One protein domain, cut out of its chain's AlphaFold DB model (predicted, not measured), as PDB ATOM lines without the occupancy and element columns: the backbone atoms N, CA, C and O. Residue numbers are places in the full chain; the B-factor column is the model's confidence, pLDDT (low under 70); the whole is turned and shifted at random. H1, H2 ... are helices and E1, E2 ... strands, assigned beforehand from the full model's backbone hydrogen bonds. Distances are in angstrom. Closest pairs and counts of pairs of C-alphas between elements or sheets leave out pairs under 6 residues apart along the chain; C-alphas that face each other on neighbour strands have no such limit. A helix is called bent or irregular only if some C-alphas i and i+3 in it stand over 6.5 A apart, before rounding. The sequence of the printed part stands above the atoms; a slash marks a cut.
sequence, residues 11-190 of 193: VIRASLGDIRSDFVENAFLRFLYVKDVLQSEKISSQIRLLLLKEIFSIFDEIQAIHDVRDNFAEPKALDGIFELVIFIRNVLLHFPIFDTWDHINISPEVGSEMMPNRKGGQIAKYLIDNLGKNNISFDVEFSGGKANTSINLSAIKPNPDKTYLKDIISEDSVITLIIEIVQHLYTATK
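What this domain is: This is residues 11 to 190 of the 193 residues of an uncharacterized protein of Pedobacter sp. YR510 (UniProt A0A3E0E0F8). A two-stranded hairpin, E1 and E2, packs through E2 on the long helix H7, which lies side by side with H1 and H2 in a three-helix bundle. H4 crosses H2 steeply, with the helical hairpin H5 and H6 beyond it; H3 sits near the kinked beginning of H1. The printed part has 180 residues, mostly helix, with seven named helices and two antiparallel strands in the order H1 H2 H3 H4 H5 H6 E1 E2 H7. It is compact, with a radius of gyration of the C-alphas of 17.0 A and spans of 52 by 38 by 33 A.

How they stand to each other: E1, residues 136 to 140, and E2, residues 149 to 153, are antiparallel neighbours at 161 degrees; N 138 and O 151, 3.1 A apart, are within hydrogen-bond range. H7, residues 171 to 189, comes closest to E2 at the C-alphas of Ser 173 and Ile 151, 6.0 A. H2, residues 45 to 63, is the hub; it touches H7 at a shallow tilt of 32 degrees, closest C-alphas Phe 59 and Val 182, 6.4 A. H1, residues 11 to 38, touches H2 at a shallow tilt of 13 degrees, opposite ways, closest C-alphas Ala 27 and Ile 58, 5.9 A. H4, residues 81 to 94, touches H2 with residues 89 to 93 alone, at a steep tilt of 63 degrees, closest C-alphas Arg 89 and Phe 56, 6.2 A. H6, residues 122 to 129, touches H4, closest C-alphas Ile 123 and Phe 87, 5.7 A. H5, residues 108 to 113, forms a hairpin with H6. H3, residues 66 to 69, touches H1, closest C-alphas Asp 67 and Leu 16, 7.0 A. Every O i to N i+4 pair is within hydrogen-bond range in H2, H4, H5, H6 and H7, and 21 of 24 in H1; H3 is too short for such a pair.

Where its parts are: H1 begins at C-alpha 11, (191.252, 133.888, 154.877), and spans 31.2 A; it is irregular, with C-alphas 15 and 18 9.2 A apart. H2 spans 26.8 A, H4 19.9 A and H7 27.1 A, ending at C-alpha 189, (198.926, 136.298, 159.176).

The domain as a whole: The C-alphas of Ala 14 and Pro 160 are farthest apart, 53.1 A. The printed part has no cut; the links H3 to H4, H4 to H5 and E2 to H7 are long. The mean pLDDT of the printed part is 78.2, with 51 residues under 70, among them residues 107 to 121 and 136 to 152.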
ATOM      1  N   VAL A  11     190.850 134.221 156.252       86.25
ATOM      2  CA  VAL A  11     191.252 133.888 154.877       86.25
ATOM      3  C   VAL A  11     192.330 132.809 154.891       86.25
ATOM      4  O   VAL A  11     192.183 131.777 154.242       86.25
ATOM      5  N   ILE A  12     193.380 133.003 155.691       84.06
ATOM      6  CA  ILE A  12     194.467 132.030 155.835       84.06
ATOM      7  C   ILE A  12     193.950 130.754 156.493       84.06
ATOM      8  O   ILE A  12     194.247 129.660 156.019       84.06
ATOM      9  N   ARG A  13     193.123 130.880 157.540       89.25
ATOM     10  CA  ARG A  13     192.551 129.717 158.228       89.25
ATOM     11  C   ARG A  13     191.712 128.853 157.277       89.25
ATOM     12  O   ARG A  13     191.813 127.629 157.305       89.25
ATOM     13  N   ALA A  14     190.935 129.485 156.392       88.00
ATOM     14  CA  ALA A  14     190.162 128.786 155.367       88.00
ATOM     15  C   ALA A  14     191.048 128.085 154.321       88.00
ATOM     16  O   ALA A  14     190.707 126.984 153.898       88.00
ATOM     17  N   SER A  15     192.182 128.682 153.933       87.50
ATOM     18  CA  SER A  15     193.146 128.062 153.005       87.50
ATOM     19  C   SER A  15     193.819 126.830 153.611       87.50
ATOM     20  O   SER A  15     193.924 125.780 152.982       87.50
ATOM     21  N   LEU A  16     194.245 126.946 154.869       87.75
ATOM     22  CA  LEU A  16     195.014 125.916 155.560       87.75
ATOM     23  C   LEU A  16     194.155 124.733 156.026       87.75
ATOM     24  O   LEU A  16     194.652 123.607 156.128       87.75
ATOM     25  N   GLY A  17     192.882 124.982 156.340       89.56
ATOM     26  CA  GLY A  17     192.046 124.054 157.097       89.56
ATOM     27  C   GLY A  17     192.470 123.971 158.568       89.56
ATOM     28  O   GLY A  17     193.510 124.499 158.969       89.56
ATOM     29  N   ASP A  18     191.663 123.304 159.394       89.00
ATOM     30  CA  ASP A  18     191.809 123.367 160.857       89.00
ATOM     31  C   ASP A  18     193.159 122.842 161.358       89.00
ATOM     32  O   ASP A  18     193.858 123.544 162.079       89.00
ATOM     33  N   ILE A  19     193.587 121.659 160.908       89.56
ATOM     34  CA  ILE A  19     194.815 121.014 161.410       89.56
ATOM     35  C   ILE A  19     196.061 121.866 161.133       89.56
ATOM     36  O   ILE A  19     196.903 122.053 162.010       89.56
ATOM     37  N   ARG A  20     196.205 122.381 159.906       89.88
ATOM     38  CA  ARG A  20     197.370 123.202 159.540       89.88
ATOM     39  C   ARG A  20     197.305 124.579 160.187       89.88
ATOM     40  O   ARG A  20     198.345 125.120 160.546       89.88
ATOM     41  N   SER A  21     196.103 125.122 160.365       91.50
ATOM     42  CA  SER A  21     195.915 126.370 161.100       91.50
ATOM     43  C   SER A  21     196.363 126.225 162.545       91.50
ATOM     44  O   SER A  21     197.180 127.014 163.004       91.50
ATOM     45  N   ASP A  22     195.913 125.175 163.232       92.38
ATOM     46  CA  ASP A  22     196.291 124.909 164.618       92.38
ATOM     47  C   ASP A  22     197.807 124.692 164.746       92.38
ATOM     48  O   ASP A  22     198.426 125.170 165.696       92.38
ATOM     49  N   PHE A  23     198.440 124.022 163.778       93.75
ATOM     50  CA  PHE A  23     199.899 123.885 163.736       93.75
ATOM     51  C   PHE A  23     200.607 125.251 163.674       93.75
ATOM     52  O   PHE A  23     201.480 125.528 164.495       93.75
ATOM     53  N   VAL A  24     200.201 126.125 162.749       92.19
ATOM     54  CA  VAL A  24     200.792 127.465 162.586       92.19
ATOM     55  C   VAL A  24     200.532 128.345 163.813       92.19
ATOM     56  O   VAL A  24     201.430 129.049 164.274       92.19
ATOM     57  N   GLU A  25     199.327 128.298 164.383       93.75
ATOM     58  CA  GLU A  25     198.986 129.040 165.601       93.75
ATOM     59  C   GLU A  25     199.858 128.599 166.782       93.75
ATOM     60  O   GLU A  25     200.370 129.444 167.519       93.75
ATOM     61  N   ASN A  26     200.112 127.294 166.922       94.44
ATOM     62  CA  ASN A  26     201.028 126.760 167.931       94.44
ATOM     63  C   ASN A  26     202.489 127.169 167.682       94.44
ATOM     64  O   ASN A  26     203.194 127.505 168.636       94.44
ATOM     65  N   ALA A  27     202.942 127.196 166.426       95.19
ATOM     66  CA  ALA A  27     204.273 127.689 166.071       95.19
ATOM     67  C   ALA A  27     204.443 129.171 166.462       95.19
ATOM     68  O   ALA A  27     205.433 129.545 167.095       95.19
ATOM     69  N   PHE A  28     203.440 130.013 166.198       94.56
ATOM     70  CA  PHE A  28     203.459 131.415 166.622       94.56
ATOM     71  C   PHE A  28     203.353 131.595 168.141       94.56
ATOM     72  O   PHE A  28     203.990 132.491 168.693       94.56
ATOM     73  N   LEU A  29     202.604 130.745 168.847       95.25
ATOM     74  CA  LEU A  29     202.586 130.755 170.313       95.25
ATOM     75  C   LEU A  29     203.969 130.441 170.895       95.25
ATOM     76  O   LEU A  29     204.420 131.152 171.799       95.25
ATOM     77  N   ARG A  30     204.665 129.429 170.354       95.50
ATOM     78  CA  ARG A  30     206.064 129.128 170.709       95.50
ATOM     79  C   ARG A  30     206.962 130.328 170.434       95.50
ATOM     80  O   ARG A  30     207.720 130.723 171.314       95.50
ATOM     81  N   PHE A  31     206.824 130.957 169.267       95.88
ATOM     82  CA  PHE A  31     207.596 132.148 168.912       95.88
ATOM     83  C   PHE A  31     207.429 133.279 169.934       95.88
ATOM     84  O   PHE A  31     208.429 133.805 170.415       95.88
ATOM     85  N   LEU A  32     206.192 133.629 170.305       94.25
ATOM     86  CA  LEU A  32     205.932 134.707 171.268       94.25
ATOM     87  C   LEU A  32     206.541 134.414 172.644       94.25
ATOM     88  O   LEU A  32     207.079 135.316 173.281       94.25
ATOM     89  N   TYR A  33     206.502 133.156 173.083       94.00
ATOM     90  CA  TYR A  33     207.166 132.744 174.316       94.00
ATOM     91  C   TYR A  33     208.691 132.894 174.217       94.00
ATOM     92  O   TYR A  33     209.305 133.532 175.069       94.00
ATOM     93  N   VAL A  34     209.305 132.339 173.169       95.12
ATOM     94  CA  VAL A  34     210.764 132.348 172.984       95.12
ATOM     95  C   VAL A  34     211.297 133.773 172.832       95.12
ATOM     96  O   VAL A  34     212.300 134.116 173.457       95.12
ATOM     97  N   LYS A  35     210.598 134.618 172.064       94.00
ATOM     98  CA  LYS A  35     210.896 136.044 171.903       94.00
ATOM     99  C   LYS A  35     210.964 136.751 173.255       94.00
ATOM    100  O   LYS A  35     211.964 137.403 173.549       94.00
ATOM    101  N   ASP A  36     209.936 136.598 174.085       91.75
ATOM    102  CA  ASP A  36     209.877 137.269 175.385       91.75
ATOM    103  C   ASP A  36     210.977 136.791 176.340       91.75
ATOM    104  O   ASP A  36     211.504 137.586 177.118       91.75
ATOM    105  N   VAL A  37     211.358 135.510 176.277       92.75
ATOM    106  CA  VAL A  37     212.478 134.988 177.072       92.75
ATOM    107  C   VAL A  37     213.810 135.553 176.574       92.75
ATOM    108  O   VAL A  37     214.615 135.997 177.392       92.75
ATOM    109  N   LEU A  38     214.040 135.591 175.257       91.75
ATOM    110  CA  LEU A  38     215.261 136.154 174.664       91.75
ATOM    111  C   LEU A  38     215.434 137.650 174.944       91.75
ATOM    112  O   LEU A  38     216.559 138.114 175.085       91.75
ATOM    113  N   GLN A  39     214.334 138.393 175.055       86.12
ATOM    114  CA  GLN A  39     214.343 139.820 175.385       86.12
ATOM    115  C   GLN A  39     214.463 140.097 176.896       86.12
ATOM    116  O   GLN A  39     214.507 141.256 177.307       86.12
ATOM    117  N   SER A  40     214.527 139.059 177.736       82.31
ATOM    118  CA  SER A  40     214.741 139.211 179.177       82.31
ATOM    119  C   SER A  40     216.229 139.373 179.520       82.31
ATOM    120  O   SER A  40     217.092 138.699 178.966       82.31
ATOM    121  N   GLU A  41     216.550 140.246 180.480       68.50
ATOM    122  CA  GLU A  41     217.938 140.636 180.797       68.50
ATOM    123  C   GLU A  41     218.811 139.520 181.407       68.50
ATOM    124  O   GLU A  41     220.021 139.694 181.557       68.50
ATOM    125  N   LYS A  42     218.235 138.378 181.812       82.38
ATOM    126  CA  LYS A  42     218.940 137.350 182.599       82.38
ATOM    127  C   LYS A  42     218.745 135.947 182.034       82.38
ATOM    128  O   LYS A  42     218.044 135.126 182.623       82.38
ATOM    129  N   ILE A  43     219.433 135.653 180.934       91.12
ATOM    130  CA  ILE A  43     219.564 134.296 180.391       91.12
ATOM    131  C   ILE A  43     221.027 133.979 180.072       91.12
ATOM    132  O   ILE A  43     221.766 134.817 179.559       91.12
ATOM    133  N   SER A  44     221.467 132.764 180.401       92.62
ATOM    134  CA  SER A  44     222.826 132.296 180.087       92.62
ATOM    135  C   SER A  44     223.037 132.174 178.574       92.62
ATOM    136  O   SER A  44     222.081 131.875 177.857       92.62
ATOM    137  N   SER A  45     224.279 132.288 178.099       91.88
ATOM    138  CA  SER A  45     224.632 132.135 176.676       91.88
ATOM    139  C   SER A  45     224.231 130.778 176.084       91.88
ATOM    140  O   SER A  45     223.826 130.714 174.927       91.88
ATOM    141  N   GLN A  46     224.253 129.705 176.878       91.62
ATOM    142  CA  GLN A  46     223.801 128.383 176.439       91.62
ATOM    143  C   GLN A  46     222.298 128.360 176.162       91.62
ATOM    144  O   GLN A  46     221.849 127.921 175.106       91.62
ATOM    145  N   ILE A  47     221.511 128.892 177.101       92.06
ATOM    146  CA  ILE A  47     220.059 129.030 176.936       92.06
ATOM    147  C   ILE A  47     219.737 129.956 175.758       92.06
ATOM    148  O   ILE A  47     218.851 129.628 174.976       92.06
ATOM    149  N   ARG A  48     220.469 131.064 175.580       92.81
ATOM    150  CA  ARG A  48     220.300 131.951 174.416       92.81
ATOM    151  C   ARG A  48     220.470 131.202 173.101       92.81
ATOM    152  O   ARG A  48     219.580 131.273 172.260       92.81
ATOM    153  N   LEU A  49     221.546 130.427 172.952       92.88
ATOM    154  CA  LEU A  49     221.785 129.660 171.731       92.88
ATOM    155  C   LEU A  49     220.701 128.597 171.494       92.88
ATOM    156  O   LEU A  49     220.287 128.393 170.352       92.88
ATOM    157  N   LEU A  50     220.220 127.931 172.549       92.56
ATOM    158  CA  LEU A  50     219.111 126.974 172.449       92.56
ATOM    159  C   LEU A  50     217.816 127.650 171.983       92.56
ATOM    160  O   LEU A  50     217.153 127.150 171.079       92.56
ATOM    161  N   LEU A  51     217.479 128.801 172.562       94.19
ATOM    162  CA  LEU A  51     216.308 129.585 172.170       94.19
ATOM    163  C   LEU A  51     216.449 130.149 170.751       94.19
ATOM    164  O   LEU A  51     215.477 130.187 170.006       94.19
ATOM    165  N   LEU A  52     217.659 130.528 170.340       94.00
ATOM    166  CA  LEU A  52     217.928 130.954 168.972       94.00
ATOM    167  C   LEU A  52     217.695 129.807 167.977       94.00
ATOM    168  O   LEU A  52     216.993 129.995 166.985       94.00
ATOM    169  N   LYS A  53     218.225 128.610 168.263       92.94
ATOM    170  CA  LYS A  53     217.964 127.391 167.474       92.94
ATOM    171  C   LYS A  53     216.462 127.097 167.377       92.94
ATOM    172  O   LYS A  53     215.982 126.746 166.302       92.94
ATOM    173  N   GLU A  54     215.724 127.291 168.467       94.31
ATOM    174  CA  GLU A  54     214.270 127.128 168.501       94.31
ATOM    175  C   GLU A  54     213.547 128.131 167.587       94.31
ATOM    176  O   GLU A  54     212.667 127.720 166.833       94.31
ATOM    177  N   ILE A  55     213.934 129.417 167.558       94.75
ATOM    178  CA  ILE A  55     213.333 130.364 166.598       94.75
ATOM    179  C   ILE A  55     213.612 129.932 165.156       94.75
ATOM    180  O   ILE A  55     212.704 129.986 164.330       94.75
ATOM    181  N   PHE A  56     214.825 129.475 164.841       93.81
ATOM    182  CA  PHE A  56     215.124 128.962 163.501       93.81
ATOM    183  C   PHE A  56     214.289 127.723 163.145       93.81
ATOM    184  O   PHE A  56     213.830 127.617 162.010       93.81
ATOM    185  N   SER A  57     214.025 126.831 164.106       93.44
ATOM    186  CA  SER A  57     213.097 125.707 163.912       93.44
ATOM    187  C   SER A  57     211.677 126.194 163.620       93.44
ATOM    188  O   SER A  57     211.047 125.725 162.679       93.44
ATOM    189  N   ILE A  58     211.180 127.167 164.387       94.44
ATOM    190  CA  ILE A  58     209.847 127.752 164.179       94.44
ATOM    191  C   ILE A  58     209.758 128.437 162.811       94.44
ATOM    192  O   ILE A  58     208.767 128.285 162.099       94.44
ATOM    193  N   PHE A  59     210.797 129.175 162.422       91.81
ATOM    194  CA  PHE A  59     210.887 129.795 161.106       91.81
ATOM    195  C   PHE A  59     210.798 128.745 159.990       91.81
ATOM    196  O   PHE A  59     209.980 128.909 159.087       91.81
ATOM    197  N   ASP A  60     211.553 127.647 160.080       89.62
ATOM    198  CA  ASP A  60     211.491 126.544 159.113       89.62
ATOM    199  C   ASP A  60     210.096 125.896 159.051       89.62
ATOM    200  O   ASP A  60     209.576 125.643 157.962       89.62
ATOM    201  N   GLU A  61     209.476 125.641 160.209       91.38
ATOM    202  CA  GLU A  61     208.125 125.075 160.317       91.38
ATOM    203  C   GLU A  61     207.082 125.956 159.610       91.38
ATOM    204  O   GLU A  61     206.227 125.447 158.882       91.38
ATOM    205  N   ILE A  62     207.171 127.278 159.786       89.19
ATOM    206  CA  ILE A  62     206.272 128.249 159.151       89.19
ATOM    207  C   ILE A  62     206.545 128.338 157.641       89.19
ATOM    208  O   ILE A  62     205.609 128.322 156.842       89.19
ATOM    209  N   GLN A  63     207.816 128.399 157.236       83.19
ATOM    210  CA  GLN A  63     208.234 128.497 155.831       83.19
ATOM    211  C   GLN A  63     207.877 127.254 155.006       83.19
ATOM    212  O   GLN A  63     207.660 127.354 153.796       83.19
ATOM    213  N   ALA A  64     207.780 126.085 155.644       85.06
ATOM    214  CA  ALA A  64     207.356 124.847 154.993       85.06
ATOM    215  C   ALA A  64     205.894 124.886 154.504       85.06
ATOM    216  O   ALA A  64     205.491 124.049 153.694       85.06
ATOM    217  N   ILE A  65     205.091 125.848 154.971       85.00
ATOM    218  CA  ILE A  65     203.679 125.978 154.622       85.00
ATOM    219  C   ILE A  65     203.527 127.049 153.543       85.00
ATOM    220  O   ILE A  65     203.554 128.245 153.829       85.00
ATOM    221  N   HIS A  66     203.331 126.608 152.296       77.44
ATOM    222  CA  HIS A  66     203.230 127.480 151.120       77.44
ATOM    223  C   HIS A  66     202.213 128.609 151.294       77.44
ATOM    224  O   HIS A  66     202.567 129.755 151.074       77.44
ATOM    225  N   ASP A  67     201.011 128.331 151.798       72.94
ATOM    226  CA  ASP A  67     199.992 129.371 151.991       72.94
ATOM    227  C   ASP A  67     200.422 130.452 152.995       72.94
ATOM    228  O   ASP A  67     199.946 131.577 152.922       72.94
ATOM    229  N   VAL A  68     201.317 130.152 153.940       72.81
ATOM    230  CA  VAL A  68     201.851 131.158 154.871       72.81
ATOM    231  C   VAL A  68     203.037 131.887 154.248       72.81
ATOM    232  O   VAL A  68     203.105 133.115 154.305       72.81
ATOM    233  N   ARG A  69     203.941 131.140 153.611       73.75
ATOM    234  CA  ARG A  69     205.108 131.684 152.914       73.75
ATOM    235  C   ARG A  69     204.718 132.593 151.752       73.75
ATOM    236  O   ARG A  69     205.300 133.647 151.596       73.75
ATOM    237  N   ASP A  70     203.746 132.220 150.938       71.94
ATOM    238  CA  ASP A  70     203.391 132.967 149.729       71.94
ATOM    239  C   ASP A  70     202.611 134.252 150.077       71.94
ATOM    240  O   ASP A  70     202.590 135.204 149.299       71.94
ATOM    241  N   ASN A  71     202.032 134.316 151.285       66.44
ATOM    242  CA  ASN A  71     201.515 135.553 151.880       66.44
ATOM    243  C   ASN A  71     202.618 136.430 152.503       66.44
ATOM    244  O   ASN A  71     202.361 137.581 152.866       66.44
ATOM    245  N   PHE A  72     203.849 135.925 152.615       66.19
ATOM    246  CA  PHE A  72     205.022 136.735 152.908       66.19
ATOM    247  C   PHE A  72     205.494 137.371 151.603       66.19
ATOM    248  O   PHE A  72     206.243 136.784 150.827       66.19
ATOM    249  N   ALA A  73     205.055 138.602 151.350       58.03
ATOM    250  CA  ALA A  73     205.775 139.436 150.405       58.03
ATOM    251  C   ALA A  73     207.153 139.695 151.020       58.03
ATOM    252  O   ALA A  73     207.234 140.448 151.988       58.03
ATOM    253  N   GLU A  74     208.204 139.050 150.499       58.06
ATOM    254  CA  GLU A  74     209.581 139.378 150.869       58.06
ATOM    255  C   GLU A  74     209.724 140.902 150.772       58.06
ATOM    256  O   GLU A  74     209.552 141.468 149.682       58.06
ATOM    257  N   PRO A  75     209.948 141.616 151.892       55.19
ATOM    258  CA  PRO A  75     210.234 143.031 151.815       55.19
ATOM    259  C   PRO A  75     211.417 143.194 150.863       55.19
ATOM    260  O   PRO A  75     212.442 142.550 151.056       55.19
ATOM    261  N   LYS A  76     211.308 144.069 149.856       50.94
ATOM    262  CA  LYS A  76     212.426 144.388 148.940       50.94
ATOM    263  C   LYS A  76     213.711 144.807 149.682       50.94
ATOM    264  O   LYS A  76     214.788 144.795 149.108       50.94
ATOM    265  N   ALA A  77     213.589 145.177 150.958       51.44
ATOM    266  CA  ALA A  77     214.683 145.462 151.881       51.44
ATOM    267  C   ALA A  77     215.437 144.210 152.402       51.44
ATOM    268  O   ALA A  77     216.402 144.363 153.143       51.44
ATOM    269  N   LEU A  78     215.019 142.984 152.053       57.34
ATOM    270  CA  LEU A  78     215.658 141.726 152.474       57.34
ATOM    271  C   LEU A  78     216.616 141.119 151.434       57.34
ATOM    272  O   LEU A  78     217.133 140.022 151.672       57.34
ATOM    273  N   ASP A  79     216.886 141.798 150.314       58.81
ATOM    274  CA  ASP A  79     217.819 141.309 149.291       58.81
ATOM    275  C   ASP A  79     219.198 141.001 149.919       58.81
ATOM    276  O   ASP A  79     219.865 141.866 150.487       58.81
ATOM    277  N   GLY A  80     219.609 139.728 149.875       64.94
ATOM    278  CA  GLY A  80     220.839 139.211 150.501       64.94
ATOM    279  C   GLY A  80     220.725 138.833 151.990       64.94
ATOM    280  O   GLY A  80     221.520 138.029 152.482       64.94
ATOM    281  N   ILE A  81     219.706 139.318 152.706       76.25
ATOM    282  CA  ILE A  81     219.450 138.963 154.113       76.25
ATOM    283  C   ILE A  81     218.908 137.542 154.223       76.25
ATOM    284  O   ILE A  81     219.290 136.799 155.125       76.25
ATOM    285  N   PHE A  82     218.055 137.126 153.286       78.50
ATOM    286  CA  PHE A  82     217.521 135.765 153.291       78.50
ATOM    287  C   PHE A  82     218.629 134.713 153.111       78.50
ATOM    288  O   PHE A  82     218.628 133.687 153.790       78.50
ATOM    289  N   GLU A  83     219.637 134.998 152.277       80.44
ATOM    290  CA  GLU A  83     220.814 134.133 152.123       80.44
ATOM    291  C   GLU A  83     221.623 134.025 153.424       80.44
ATOM    292  O   GLU A  83     222.040 132.927 153.793       80.44
ATOM    293  N   LEU A  84     221.792 135.136 154.152       84.50
ATOM    294  CA  LEU A  84     222.419 135.151 155.477       84.50
ATOM    295  C   LEU A  84     221.616 134.322 156.494       84.50
ATOM    296  O   LEU A  84     222.197 133.540 157.247       84.50
ATOM    297  N   VAL A  85     220.288 134.459 156.513       87.06
ATOM    298  CA  VAL A  85     219.401 133.698 157.409       87.06
ATOM    299  C   VAL A  85     219.499 132.204 157.119       87.06
ATOM    300  O   VAL A  85     219.703 131.418 158.044       87.06
ATOM    301  N   ILE A  86     219.431 131.803 155.846       85.44
ATOM    302  CA  ILE A  86     219.607 130.405 155.429       85.44
ATOM    303  C   ILE A  86     220.998 129.893 155.817       85.44
ATOM    304  O   ILE A  86     221.131 128.769 156.307       85.44
ATOM    305  N   PHE A  87     222.041 130.701 155.616       87.12
ATOM    306  CA  PHE A  87     223.403 130.361 156.014       87.12
ATOM    307  C   PHE A  87     223.489 130.073 157.518       87.12
ATOM    308  O   PHE A  87     223.917 128.983 157.900       87.12
ATOM    309  N   ILE A  88     223.022 130.996 158.364       90.19
ATOM    310  CA  ILE A  88     223.039 130.838 159.824       90.19
ATOM    311  C   ILE A  88     222.209 129.625 160.242       90.19
ATOM    312  O   ILE A  88     222.680 128.807 161.028       90.19
ATOM    313  N   ARG A  89     221.008 129.463 159.679       88.94
ATOM    314  CA  ARG A  89     220.142 128.303 159.917       88.94
ATOM    315  C   ARG A  89     220.887 127.002 159.647       88.94
ATOM    316  O   ARG A  89     220.875 126.098 160.477       88.94
ATOM    317  N   ASN A  90     221.563 126.908 158.503       85.50
ATOM    318  CA  ASN A  90     222.320 125.717 158.127       85.50
ATOM    319  C   ASN A  90     223.502 125.472 159.071       85.50
ATOM    320  O   ASN A  90     223.741 124.326 159.444       85.50
ATOM    321  N   VAL A  91     224.208 126.524 159.496       86.38
ATOM    322  CA  VAL A  91     225.255 126.422 160.521       86.38
ATOM    323  C   VAL A  91     224.656 125.864 161.821       86.38
ATOM    324  O   VAL A  91     225.107 124.841 162.329       86.38
ATOM    325  N   LEU A  92     223.577 126.450 162.334       87.38
ATOM    326  CA  LEU A  92     222.966 126.017 163.593       87.38
ATOM    327  C   LEU A  92     222.419 124.579 163.559       87.38
ATOM    328  O   LEU A  92     222.463 123.898 164.584       87.38
ATOM    329  N   LEU A  93     221.946 124.107 162.401       80.00
ATOM    330  CA  LEU A  93     221.446 122.740 162.215       80.00
ATOM    331  C   LEU A  93     222.546 121.691 162.074       80.00
ATOM    332  O   LEU A  93     222.405 120.580 162.583       80.00
ATOM    333  N   HIS A  94     223.628 122.021 161.370       71.44
ATOM    334  CA  HIS A  94     224.716 121.078 161.110       71.44
ATOM    335  C   HIS A  94     225.779 121.057 162.211       71.44
ATOM    336  O   HIS A  94     226.561 120.109 162.268       71.44
ATOM    337  N   PHE A  95     225.768 122.030 163.127       69.38
ATOM    338  CA  PHE A  95     226.711 122.100 164.241       69.38
ATOM    339  C   PHE A  95     226.026 122.040 165.620       69.38
ATOM    340  O   PHE A  95     226.078 123.000 166.397       69.38
ATOM    341  N   PRO A  96     225.403 120.901 165.984       63.47
ATOM    342  CA  PRO A  96     224.679 120.762 167.248       63.47
ATOM    343  C   PRO A  96     225.589 120.769 168.488       63.47
ATOM    344  O   PRO A  96     225.079 120.909 169.593       63.47
ATOM    345  N   ILE A  97     226.908 120.641 168.309       72.19
ATOM    346  CA  ILE A  97     227.895 120.418 169.379       72.19
ATOM    347  C   ILE A  97     228.310 121.725 170.080       72.19
ATOM    348  O   ILE A  97     228.890 121.690 171.159       72.19
ATOM    349  N   PHE A  98     228.030 122.892 169.494       83.25
ATOM    350  CA  PHE A  98     228.397 124.161 170.120       83.25
ATOM    351  C   PHE A  98     227.393 124.576 171.198       83.25
ATOM    352  O   PHE A  98     226.189 124.669 170.935       83.25
ATOM    353  N   ASP A  99     227.927 124.894 172.378       85.38
ATOM    354  CA  ASP A  99     227.157 125.342 173.543       85.38
ATOM    355  C   ASP A  99     226.886 126.849 173.540       85.38
ATOM    356  O   ASP A  99     225.931 127.303 174.159       85.38
ATOM    357  N   THR A 100     227.715 127.648 172.863       91.81
ATOM    358  CA  THR A 100     227.609 129.116 172.854       91.81
ATOM    359  C   THR A 100     227.948 129.686 171.483       91.81
ATOM    360  O   THR A 100     228.814 129.147 170.789       91.81
ATOM    361  N   TRP A 101     227.327 130.815 171.124       92.50
ATOM    362  CA  TRP A 101     227.561 131.517 169.855       92.50
ATOM    363  C   TRP A 101     229.047 131.754 169.561       92.50
ATOM    364  O   TRP A 101     229.536 131.492 168.462       92.50
ATOM    365  N   ASP A 102     229.789 132.150 170.594       90.56
ATOM    366  CA  ASP A 102     231.198 132.522 170.504       90.56
ATOM    367  C   ASP A 102     232.157 131.397 170.112       90.56
ATOM    368  O   ASP A 102     233.320 131.678 169.802       90.56
ATOM    369  N   HIS A 103     231.693 130.148 170.154       89.38
ATOM    370  CA  HIS A 103     232.486 128.957 169.862       89.38
ATOM    371  C   HIS A 103     232.139 128.318 168.517       89.38
ATOM    372  O   HIS A 103     232.802 127.359 168.130       89.38
ATOM    373  N   ILE A 104     231.145 128.842 167.792       88.25
ATOM    374  CA  ILE A 104     230.718 128.291 166.503       88.25
ATOM    375  C   ILE A 104     231.811 128.545 165.460       88.25
ATOM    376  O   ILE A 104     231.912 129.641 164.905       88.25
ATOM    377  N   ASN A 105     232.637 127.527 165.211       84.44
ATOM    378  CA  ASN A 105     233.669 127.526 164.177       84.44
ATOM    379  C   ASN A 105     233.080 127.014 162.854       84.44
ATOM    380  O   ASN A 105     232.499 125.932 162.805       84.44
ATOM    381  N   ILE A 106     233.254 127.801 161.800       78.69
ATOM    382  CA  ILE A 106     232.694 127.611 160.458       78.69
ATOM    383  C   ILE A 106     233.794 127.521 159.391       78.69
ATOM    384  O   ILE A 106     233.541 127.859 158.237       78.69
ATOM    385  N   SER A 107     235.026 127.126 159.755       67.69
ATOM    386  CA  SER A 107     236.133 127.057 158.789       67.69
ATOM    387  C   SER A 107     235.769 126.209 157.552       67.69
ATOM    388  O   SER A 107     234.954 125.282 157.642       67.69
ATOM    389  N   PRO A 108     236.340 126.513 156.372       55.84
ATOM    390  CA  PRO A 108     236.062 125.763 155.149       55.84
ATOM    391  C   PRO A 108     236.350 124.259 155.267       55.84
ATOM    392  O   PRO A 108     235.640 123.469 154.639       55.84
ATOM    393  N   GLU A 109     237.321 123.834 156.089       56.88
ATOM    394  CA  GLU A 109     237.531 122.410 156.393       56.88
ATOM    395  C   GLU A 109     236.323 121.828 157.132       56.88
ATOM    396  O   GLU A 109     235.791 120.810 156.715       56.88
ATOM    397  N   VAL A 110     235.776 122.518 158.136       54.66
ATOM    398  CA  VAL A 110     234.565 122.075 158.852       54.66
ATOM    399  C   VAL A 110     233.344 122.001 157.916       54.66
ATOM    400  O   VAL A 110     232.529 121.082 158.016       54.66
ATOM    401  N   GLY A 111     233.233 122.926 156.958       51.53
ATOM    402  CA  GLY A 111     232.176 122.922 155.942       51.53
ATOM    403  C   GLY A 111     232.340 121.875 154.828       51.53
ATOM    404  O   GLY A 111     231.342 121.507 154.205       51.53
ATOM    405  N   SER A 112     233.563 121.397 154.563       49.94
ATOM    406  CA  SER A 112     233.877 120.459 153.470       49.94
ATOM    407  C   SER A 112     234.163 119.024 153.937       49.94
ATOM    408  O   SER A 112     233.681 118.083 153.308       49.94
ATOM    409  N   GLU A 113     234.850 118.828 155.067       45.19
ATOM    410  CA  GLU A 113     235.182 117.515 155.641       45.19
ATOM    411  C   GLU A 113     233.952 116.787 156.198       45.19
ATOM    412  O   GLU A 113     233.881 115.560 156.137       45.19
ATOM    413  N   MET A 114     232.934 117.513 156.675       46.88
ATOM    414  CA  MET A 114     231.691 116.900 157.167       46.88
ATOM    415  C   MET A 114     230.688 116.534 156.057       46.88
ATOM    416  O   MET A 114     229.664 115.908 156.338       46.88
ATOM    417  N   MET A 115     230.962 116.871 154.787       49.22
ATOM    418  CA  MET A 115     230.124 116.488 153.637       49.22
ATOM    419  C   MET A 115     230.961 115.997 152.437       49.22
ATOM    420  O   MET A 115     230.905 116.596 151.359       49.22
ATOM    421  N   PRO A 116     231.672 114.858 152.564       38.97
ATOM    422  CA  PRO A 116     232.649 114.378 151.574       38.97
ATOM    423  C   PRO A 116     232.082 114.097 150.167       38.97
ATOM    424  O   PRO A 116     232.840 114.007 149.207       38.97
ATOM    425  N   ASN A 117     230.754 114.014 150.006       46.19
ATOM    426  CA  ASN A 117     230.093 113.729 148.725       46.19
ATOM    427  C   ASN A 117     229.357 114.931 148.099       46.19
ATOM    428  O   ASN A 117     228.686 114.768 147.080       46.19
ATOM    429  N   ARG A 118     229.438 116.138 148.682       47.69
ATOM    430  CA  ARG A 118     228.798 117.342 148.126       47.69
ATOM    431  C   ARG A 118     229.862 118.383 147.811       47.69
ATOM    432  O   ARG A 118     230.365 119.047 148.706       47.69
ATOM    433  N   LYS A 119     230.180 118.553 146.524       44.47
ATOM    434  CA  LYS A 119     230.941 119.712 146.035       44.47
ATOM    435  C   LYS A 119     230.249 120.998 146.530       44.47
ATOM    436  O   LYS A 119     229.217 121.363 145.985       44.47
ATOM    437  N   GLY A 120     230.786 121.625 147.580       54.41
ATOM    438  CA  GLY A 120     230.388 122.943 148.093       54.41
ATOM    439  C   GLY A 120     228.952 123.050 148.627       54.41
ATOM    440  O   GLY A 120     228.091 123.616 147.961       54.41
ATOM    441  N   GLY A 121     228.684 122.554 149.842       69.00
ATOM    442  CA  GLY A 121     227.403 122.787 150.534       69.00
ATOM    443  C   GLY A 121     227.059 124.279 150.705       69.00
ATOM    444  O   GLY A 121     227.925 125.139 150.569       69.00
ATOM    445  N   GLN A 122     225.798 124.605 151.031       73.94
ATOM    446  CA  GLN A 122     225.307 125.999 151.111       73.94
ATOM    447  C   GLN A 122     226.137 126.892 152.056       73.94
ATOM    448  O   GLN A 122     226.326 128.069 151.768       73.94
ATOM    449  N   ILE A 123     226.682 126.319 153.136       76.62
ATOM    450  CA  ILE A 123     227.605 126.998 154.063       76.62
ATOM    451  C   ILE A 123     228.891 127.410 153.337       76.62
ATOM    452  O   ILE A 123     229.244 128.585 153.325       76.62
ATOM    453  N   ALA A 124     229.562 126.458 152.679       73.75
ATOM    454  CA  ALA A 124     230.790 126.715 151.930       73.75
ATOM    455  C   ALA A 124     230.558 127.701 150.775       73.75
ATOM    456  O   ALA A 124     231.375 128.591 150.559       73.75
ATOM    457  N   LYS A 125     229.421 127.582 150.076       77.94
ATOM    458  CA  LYS A 125     229.026 128.519 149.020       77.94
ATOM    459  C   LYS A 125     228.919 129.950 149.556       77.94
ATOM    460  O   LYS A 125     229.571 130.832 149.016       77.94
ATOM    461  N   TYR A 126     228.174 130.166 150.644       81.06
ATOM    462  CA  TYR A 126     228.021 131.499 151.237       81.06
ATOM    463  C   TYR A 126     229.366 132.104 151.666       81.06
ATOM    464  O   TYR A 126     229.610 133.288 151.433       81.06
ATOM    465  N   LEU A 127     230.255 131.296 152.258       78.50
ATOM    466  CA  LEU A 127     231.589 131.739 152.674       78.50
ATOM    467  C   LEU A 127     232.463 132.161 151.486       78.50
ATOM    468  O   LEU A 127     233.112 133.200 151.556       78.50
ATOM    469  N   ILE A 128     232.470 131.375 150.405       77.38
ATOM    470  CA  ILE A 128     233.233 131.678 149.185       77.38
ATOM    471  C   ILE A 128     232.674 132.928 148.504       77.38
ATOM    472  O   ILE A 128     233.433 133.841 148.183       77.38
ATOM    473  N   ASP A 129     231.352 132.996 148.337       78.69
ATOM    474  CA  ASP A 129     230.677 134.085 147.633       78.69
ATOM    475  C   ASP A 129     230.841 135.429 148.353       78.69
ATOM    476  O   ASP A 129     230.710 136.472 147.716       78.69
ATOM    477  N   ASN A 130     231.123 135.428 149.661       77.19
ATOM    478  CA  ASN A 130     231.287 136.632 150.482       77.19
ATOM    479  C   ASN A 130     232.719 136.851 151.000       77.19
ATOM    480  O   ASN A 130     232.957 137.781 151.775       77.19
ATOM    481  N   LEU A 131     233.686 136.049 150.547       77.00
ATOM    482  CA  LEU A 131     235.090 136.197 150.919       77.00
ATOM    483  C   LEU A 131     235.641 137.551 150.447       77.00
ATOM    484  O   LEU A 131     235.524 137.909 149.277       77.00
ATOM    485  N   GLY A 132     236.258 138.310 151.357       69.81
ATOM    486  CA  GLY A 132     236.890 139.592 151.031       69.81
ATOM    487  C   GLY A 132     235.928 140.721 150.643       69.81
ATOM    488  O   GLY A 132     236.397 141.803 150.287       69.81
ATOM    489  N   LYS A 133     234.605 140.516 150.723       76.00
ATOM    490  CA  LYS A 133     233.641 141.616 150.594       76.00
ATOM    491  C   LYS A 133     233.771 142.555 151.795       76.00
ATOM    492  O   LYS A 133     233.959 142.104 152.923       76.00
ATOM    493  N   ASN A 134     233.677 143.860 151.538       67.69
ATOM    494  CA  ASN A 134     233.688 144.891 152.579       67.69
ATOM    495  C   ASN A 134     232.506 144.719 153.538       67.69
ATOM    496  O   ASN A 134     231.542 144.035 153.205       67.69
ATOM    497  N   ASN A 135     232.568 145.378 154.700       70.50
ATOM    498  CA  ASN A 135     231.448 145.413 155.637       70.50
ATOM    499  C   ASN A 135     230.157 145.803 154.910       70.50
ATOM    500  O   ASN A 135     230.126 146.806 154.191       70.50
ATOM    501  N   ILE A 136     229.116 144.998 155.102       67.75
ATOM    502  CA  ILE A 136     227.801 145.223 154.508       67.75
ATOM    503  C   ILE A 136     226.860 145.584 155.648       67.75
ATOM    504  O   ILE A 136     226.715 144.814 156.600       67.75
ATOM    505  N   SER A 137     226.253 146.763 155.554       65.94
ATOM    506  CA  SER A 137     225.172 147.179 156.440       65.94
ATOM    507  C   SER A 137     223.852 146.989 155.709       65.94
ATOM    508  O   SER A 137     223.704 147.437 154.571       65.94
ATOM    509  N   PHE A 138     222.910 146.322 156.364       65.62
ATOM    510  CA  PHE A 138     221.550 146.164 155.869       65.62
ATOM    511  C   PHE A 138     220.610 146.983 156.742       65.62
ATOM    512  O   PHE A 138     220.602 146.789 157.958       65.62
ATOM    513  N   ASP A 139     219.821 147.853 156.117       64.50
ATOM    514  CA  ASP A 139     218.683 148.495 156.762       64.50
ATOM    515  C   ASP A 139     217.443 147.668 156.459       64.50
ATOM    516  O   ASP A 139     217.039 147.528 155.303       64.50
ATOM    517  N   VAL A 140     216.848 147.102 157.503       62.94
ATOM    518  CA  VAL A 140     215.623 146.328 157.350       62.94
ATOM    519  C   VAL A 140     214.444 147.181 157.766       62.94
ATOM    520  O   VAL A 140     214.417 147.680 158.888       62.94
ATOM    521  N   GLU A 141     213.471 147.332 156.869       63.97
ATOM    522  CA  GLU A 141     212.184 147.962 157.153       63.97
ATOM    523  C   GLU A 141     211.070 146.922 156.987       63.97
ATOM    524  O   GLU A 141     210.904 146.327 155.920       63.97
ATOM    525  N   PHE A 142     210.285 146.708 158.045       62.41
ATOM    526  CA  PHE A 142     209.130 145.810 158.026       62.41
ATOM    527  C   PHE A 142     207.822 146.611 157.969       62.41
ATOM    528  O   PHE A 142     207.611 147.565 158.715       62.41
ATOM    529  N   SER A 143     206.884 146.195 157.114       51.16
ATOM    530  CA  SER A 143     205.646 146.943 156.828       51.16
ATOM    531  C   SER A 143     204.586 146.913 157.948       51.16
ATOM    532  O   SER A 143     203.525 147.517 157.808       51.16
ATOM    533  N   GLY A 144     204.866 146.257 159.081       49.34
ATOM    534  CA  GLY A 144     203.968 146.152 160.244       49.34
ATOM    535  C   GLY A 144     204.249 147.145 161.382       49.34
ATOM    536  O   GLY A 144     203.567 147.109 162.404       49.34
ATOM    537  N   GLY A 145     205.256 148.005 161.215       51.59
ATOM    538  CA  GLY A 145     205.766 148.948 162.209       51.59
ATOM    539  C   GLY A 145     207.245 149.205 161.925       51.59
ATOM    540  O   GLY A 145     207.956 148.268 161.585       51.59
ATOM    541  N   LYS A 146     207.701 150.462 162.024       44.56
ATOM    542  CA  LYS A 146     209.089 150.861 161.720       44.56
ATOM    543  C   LYS A 146     210.081 150.248 162.717       44.56
ATOM    544  O   LYS A 146     210.540 150.925 163.632       44.56
ATOM    545  N   ALA A 147     210.399 148.972 162.562       51.22
ATOM    546  CA  ALA A 147     211.582 148.377 163.153       51.22
ATOM    547  C   ALA A 147     212.726 148.617 162.171       51.22
ATOM    548  O   ALA A 147     212.929 147.825 161.262       51.22
ATOM    549  N   ASN A 148     213.421 149.748 162.322       59.56
ATOM    550  CA  ASN A 148     214.672 149.990 161.612       59.56
ATOM    551  C   ASN A 148     215.757 149.213 162.360       59.56
ATOM    552  O   ASN A 148     216.242 149.688 163.389       59.56
ATOM    553  N   THR A 149     216.108 148.016 161.891       61.56
ATOM    554  CA  THR A 149     217.286 147.313 162.412       61.56
ATOM    555  C   THR A 149     218.433 147.441 161.424       61.56
ATOM    556  O   THR A 149     218.253 147.221 160.226       61.56
ATOM    557  N   SER A 150     219.602 147.823 161.940       64.38
ATOM    558  CA  SER A 150     220.841 147.875 161.173       64.38
ATOM    559  C   SER A 150     221.683 146.665 161.542       64.38
ATOM    560  O   SER A 150     222.065 146.492 162.702       64.38
ATOM    561  N   ILE A 151     221.950 145.813 160.558       68.88
ATOM    562  CA  ILE A 151     222.774 144.620 160.745       68.88
ATOM    563  C   ILE A 151     224.108 144.870 160.075       68.88
ATOM    564  O   ILE A 151     224.171 145.072 158.866       68.88
ATOM    565  N   ASN A 152     225.170 144.829 160.874       69.19
ATOM    566  CA  ASN A 152     226.529 144.973 160.385       69.19
ATOM    567  C   ASN A 152     227.148 143.593 160.207       69.19
ATOM    568  O   ASN A 152     227.367 142.874 161.182       69.19
ATOM    569  N   LEU A 153     227.450 143.251 158.959       75.19
ATOM    570  CA  LEU A 153     228.292 142.109 158.646       75.19
ATOM    571  C   LEU A 153     229.741 142.555 158.564       75.19
ATOM    572  O   LEU A 153     230.074 143.520 157.871       75.19
ATOM    573  N   SER A 154     230.600 141.819 159.251       78.12
ATOM    574  CA  SER A 154     232.039 141.976 159.112       78.12
ATOM    575  C   SER A 154     232.537 141.216 157.889       78.12
ATOM    576  O   SER A 154     232.044 140.131 157.568       78.12
ATOM    577  N   ALA A 155     233.541 141.779 157.219       73.25
ATOM    578  CA  ALA A 155     234.206 141.122 156.101       73.25
ATOM    579  C   ALA A 155     234.696 139.715 156.485       73.25
ATOM    580  O   ALA A 155     235.438 139.548 157.460       73.25
ATOM    581  N   ILE A 156     234.343 138.712 155.676       74.94
ATOM    582  CA  ILE A 156     234.887 137.363 155.828       74.94
ATOM    583  C   ILE A 156     236.352 137.411 155.405       74.94
ATOM    584  O   ILE A 156     236.680 137.653 154.239       74.94
ATOM    585  N   LYS A 157     237.243 137.197 156.373       70.31
ATOM    586  CA  LYS A 157     238.684 137.204 156.138       70.31
ATOM    587  C   LYS A 157     239.158 135.820 155.692       70.31
ATOM    588  O   LYS A 157     238.698 134.822 156.247       70.31
ATOM    589  N   PRO A 158     240.112 135.744 154.750       61.66
ATOM    590  CA  PRO A 158     240.822 134.507 154.475       61.66
ATOM    591  C   PRO A 158     241.672 134.159 155.701       61.66
ATOM    592  O   PRO A 158     242.731 134.744 155.920       61.66
ATOM    593  N   ASN A 159     241.175 133.246 156.532       62.59
ATOM    594  CA  ASN A 159     241.933 132.657 157.626       62.59
ATOM    595  C   ASN A 159     241.964 131.133 157.432       62.59
ATOM    596  O   ASN A 159     240.893 130.525 157.430       62.59
ATOM    597  N   PRO A 160     243.149 130.526 157.245       55.53
ATOM    598  CA  PRO A 160     243.270 129.085 157.048       55.53
ATOM    599  C   PRO A 160     243.007 128.259 158.313       55.53
ATOM    600  O   PRO A 160     242.754 127.071 158.190       55.53
ATOM    601  N   ASP A 161     243.037 128.849 159.515       61.81
ATOM    602  CA  ASP A 161     242.984 128.041 160.741       61.81
ATOM    603  C   ASP A 161     241.606 128.036 161.413       61.81
ATOM    604  O   ASP A 161     241.132 126.982 161.842       61.81
ATOM    605  N   LYS A 162     240.958 129.203 161.570       70.12
ATOM    606  CA  LYS A 162     239.653 129.331 162.249       70.12
ATOM    607  C   LYS A 162     238.875 130.555 161.768       70.12
ATOM    608  O   LYS A 162     239.396 131.670 161.787       70.12
ATOM    609  N   THR A 163     237.598 130.348 161.460       78.31
ATOM    610  CA  THR A 163     236.620 131.418 161.219       78.31
ATOM    611  C   THR A 163     235.456 131.180 162.162       78.31
ATOM    612  O   THR A 163     234.868 130.102 162.118       78.31
ATOM    613  N   TYR A 164     235.115 132.142 163.020       86.44
ATOM    614  CA  TYR A 164     233.971 132.003 163.922       86.44
ATOM    615  C   TYR A 164     232.764 132.784 163.420       86.44
ATOM    616  O   TYR A 164     232.900 133.854 162.830       86.44
ATOM    617  N   LEU A 165     231.564 132.283 163.712       87.75
ATOM    618  CA  LEU A 165     230.328 132.955 163.317       87.75
ATOM    619  C   LEU A 165     230.201 134.350 163.950       87.75
ATOM    620  O   LEU A 165     229.799 135.290 163.266       87.75
ATOM    621  N   LYS A 166     230.640 134.506 165.210       89.50
ATOM    622  CA  LYS A 166     230.691 135.802 165.911       89.50
ATOM    623  C   LYS A 166     231.541 136.862 165.210       89.50
ATOM    624  O   LYS A 166     231.284 138.048 165.387       89.50
ATOM    625  N   ASP A 167     232.532 136.439 164.423       85.62
ATOM    626  CA  ASP A 167     233.423 137.348 163.702       85.62
ATOM    627  C   ASP A 167     232.783 137.845 162.401       85.62
ATOM    628  O   ASP A 167     233.282 138.799 161.817       85.62
ATOM    629  N   ILE A 168     231.695 137.210 161.946       85.62
ATOM    630  CA  ILE A 168     230.897 137.623 160.783       85.62
ATOM    631  C   ILE A 168     229.700 138.455 161.246       85.62
ATOM    632  O   ILE A 168     229.446 139.528 160.699       85.62
ATOM    633  N   ILE A 169     228.971 137.965 162.255       88.12
ATOM    634  CA  ILE A 169     227.761 138.595 162.788       88.12
ATOM    635  C   ILE A 169     227.588 138.292 164.285       88.12
ATOM    636  O   ILE A 169     227.785 137.164 164.745       88.12
ATOM    637  N   SER A 170     227.208 139.309 165.064       90.50
ATOM    638  CA  SER A 170     226.951 139.148 166.499       90.50
ATOM    639  C   SER A 170     225.672 138.353 166.769       90.50
ATOM    640  O   SER A 170     224.700 138.452 166.020       90.50
ATOM    641  N   GLU A 171     225.646 137.609 167.879       92.44
ATOM    642  CA  GLU A 171     224.464 136.842 168.300       92.44
ATOM    643  C   GLU A 171     223.228 137.742 168.414       92.44
ATOM    644  O   GLU A 171     222.167 137.405 167.901       92.44
ATOM    645  N   ASP A 172     223.382 138.924 169.017       89.38
ATOM    646  CA  ASP A 172     222.282 139.867 169.229       89.38
ATOM    647  C   ASP A 172     221.717 140.403 167.899       89.38
ATOM    648  O   ASP A 172     220.502 140.571 167.764       89.38
ATOM    649  N   SER A 173     222.573 140.608 166.886       87.56
ATOM    650  CA  SER A 173     222.130 140.986 165.533       87.56
ATOM    651  C   SER A 173     221.296 139.877 164.899       87.56
ATOM    652  O   SER A 173     220.270 140.152 164.279       87.56
ATOM    653  N   VAL A 174     221.708 138.619 165.074       90.50
ATOM    654  CA  VAL A 174     220.982 137.458 164.544       90.50
ATOM    655  C   VAL A 174     219.659 137.253 165.266       90.50
ATOM    656  O   VAL A 174     218.647 137.053 164.599       90.50
ATOM    657  N   ILE A 175     219.650 137.335 166.600       91.38
ATOM    658  CA  ILE A 175     218.434 137.263 167.418       91.38
ATOM    659  C   ILE A 175     217.435 138.322 166.951       91.38
ATOM    660  O   ILE A 175     216.281 137.997 166.680       91.38
ATOM    661  N   THR A 176     217.891 139.569 166.805       87.50
ATOM    662  CA  THR A 176     217.053 140.674 166.325       87.50
ATOM    663  C   THR A 176     216.504 140.366 164.936       87.50
ATOM    664  O   THR A 176     215.295 140.405 164.734       87.50
ATOM    665  N   LEU A 177     217.370 139.977 163.998       86.81
ATOM    666  CA  LEU A 177     216.978 139.680 162.623       86.81
ATOM    667  C   LEU A 177     215.880 138.614 162.539       86.81
ATOM    668  O   LEU A 177     214.851 138.833 161.899       86.81
ATOM    669  N   ILE A 178     216.092 137.458 163.170       90.25
ATOM    670  CA  ILE A 178     215.150 136.344 163.052       90.25
ATOM    671  C   ILE A 178     213.842 136.630 163.799       90.25
ATOM    672  O   ILE A 178     212.773 136.261 163.311       90.25
ATOM    673  N   ILE A 179     213.898 137.342 164.934       90.88
ATOM    674  CA  ILE A 179     212.693 137.795 165.638       90.88
ATOM    675  C   ILE A 179     211.869 138.706 164.739       90.88
ATOM    676  O   ILE A 179     210.663 138.499 164.639       90.88
ATOM    677  N   GLU A 180     212.487 139.680 164.077       85.56
ATOM    678  CA  GLU A 180     211.758 140.616 163.223       85.56
ATOM    679  C   GLU A 180     211.149 139.923 161.992       85.56
ATOM    680  O   GLU A 180     209.986 140.164 161.664       85.56
ATOM    681  N   ILE A 181     211.860 138.974 161.369       86.00
ATOM    682  CA  ILE A 181     211.318 138.167 160.259       86.00
ATOM    683  C   ILE A 181     210.080 137.375 160.703       86.00
ATOM    684  O   ILE A 181     209.031 137.435 160.054       86.00
ATOM    685  N   VAL A 182     210.169 136.642 161.818       89.31
ATOM    686  CA  VAL A 182     209.046 135.825 162.310       89.31
ATOM    687  C   VAL A 182     207.912 136.706 162.852       89.31
ATOM    688  O   VAL A 182     206.737 136.395 162.654       89.31
ATOM    689  N   GLN A 183     208.226 137.856 163.452       88.56
ATOM    690  CA  GLN A 183     207.244 138.861 163.866       88.56
ATOM    691  C   GLN A 183     206.490 139.440 162.664       88.56
ATOM    692  O   GLN A 183     205.280 139.684 162.759       88.56
ATOM    693  N   HIS A 184     207.177 139.658 161.542       83.00
ATOM    694  CA  HIS A 184     206.557 140.121 160.311       83.00
ATOM    695  C   HIS A 184     205.583 139.073 159.758       83.00
ATOM    696  O   HIS A 184     204.416 139.398 159.535       83.00
ATOM    697  N   LEU A 185     206.015 137.808 159.666       85.06
ATOM    698  CA  LEU A 185     205.158 136.666 159.308       85.06
ATOM    699  C   LEU A 185     203.922 136.583 160.212       85.06
ATOM    700  O   LEU A 185     202.794 136.486 159.734       85.06
ATOM    701  N   TYR A 186     204.110 136.683 161.526       87.69
ATOM    702  CA  TYR A 186     203.005 136.672 162.479       87.69
ATOM    703  C   TYR A 186     202.029 137.833 162.243       87.69
ATOM    704  O   TYR A 186     200.813 137.657 162.245       87.69
ATOM    705  N   THR A 187     202.545 139.037 162.008       84.62
ATOM    706  CA  THR A 187     201.717 140.237 161.826       84.62
ATOM    707  C   THR A 187     200.934 140.206 160.515       84.62
ATOM    708  O   THR A 187     199.786 140.646 160.501       84.62
ATOM    709  N   ALA A 188     201.520 139.660 159.449       81.06
ATOM    710  CA  ALA A 188     200.856 139.477 158.161       81.06
ATOM    711  C   ALA A 188     199.731 138.426 158.218       81.06
ATOM    712  O   ALA A 188     198.769 138.501 157.457       81.06
ATOM    713  N   THR A 189     199.832 137.456 159.132       80.81
ATOM    714  CA  THR A 189     198.926 136.298 159.176       80.81
ATOM    715  C   THR A 189     197.887 136.337 160.295       80.81
ATOM    716  O   THR A 189     196.848 135.677 160.194       80.81
ATOM    717  N   LYS A 190     198.114 137.123 161.352       80.31
ATOM    718  CA  LYS A 190     197.172 137.248 162.470       80.31
ATOM    719  C   LYS A 190     195.870 137.936 162.056       80.31
ATOM    720  O   LYS A 190     195.845 138.806 161.185       80.31
TER     721      LYS A 190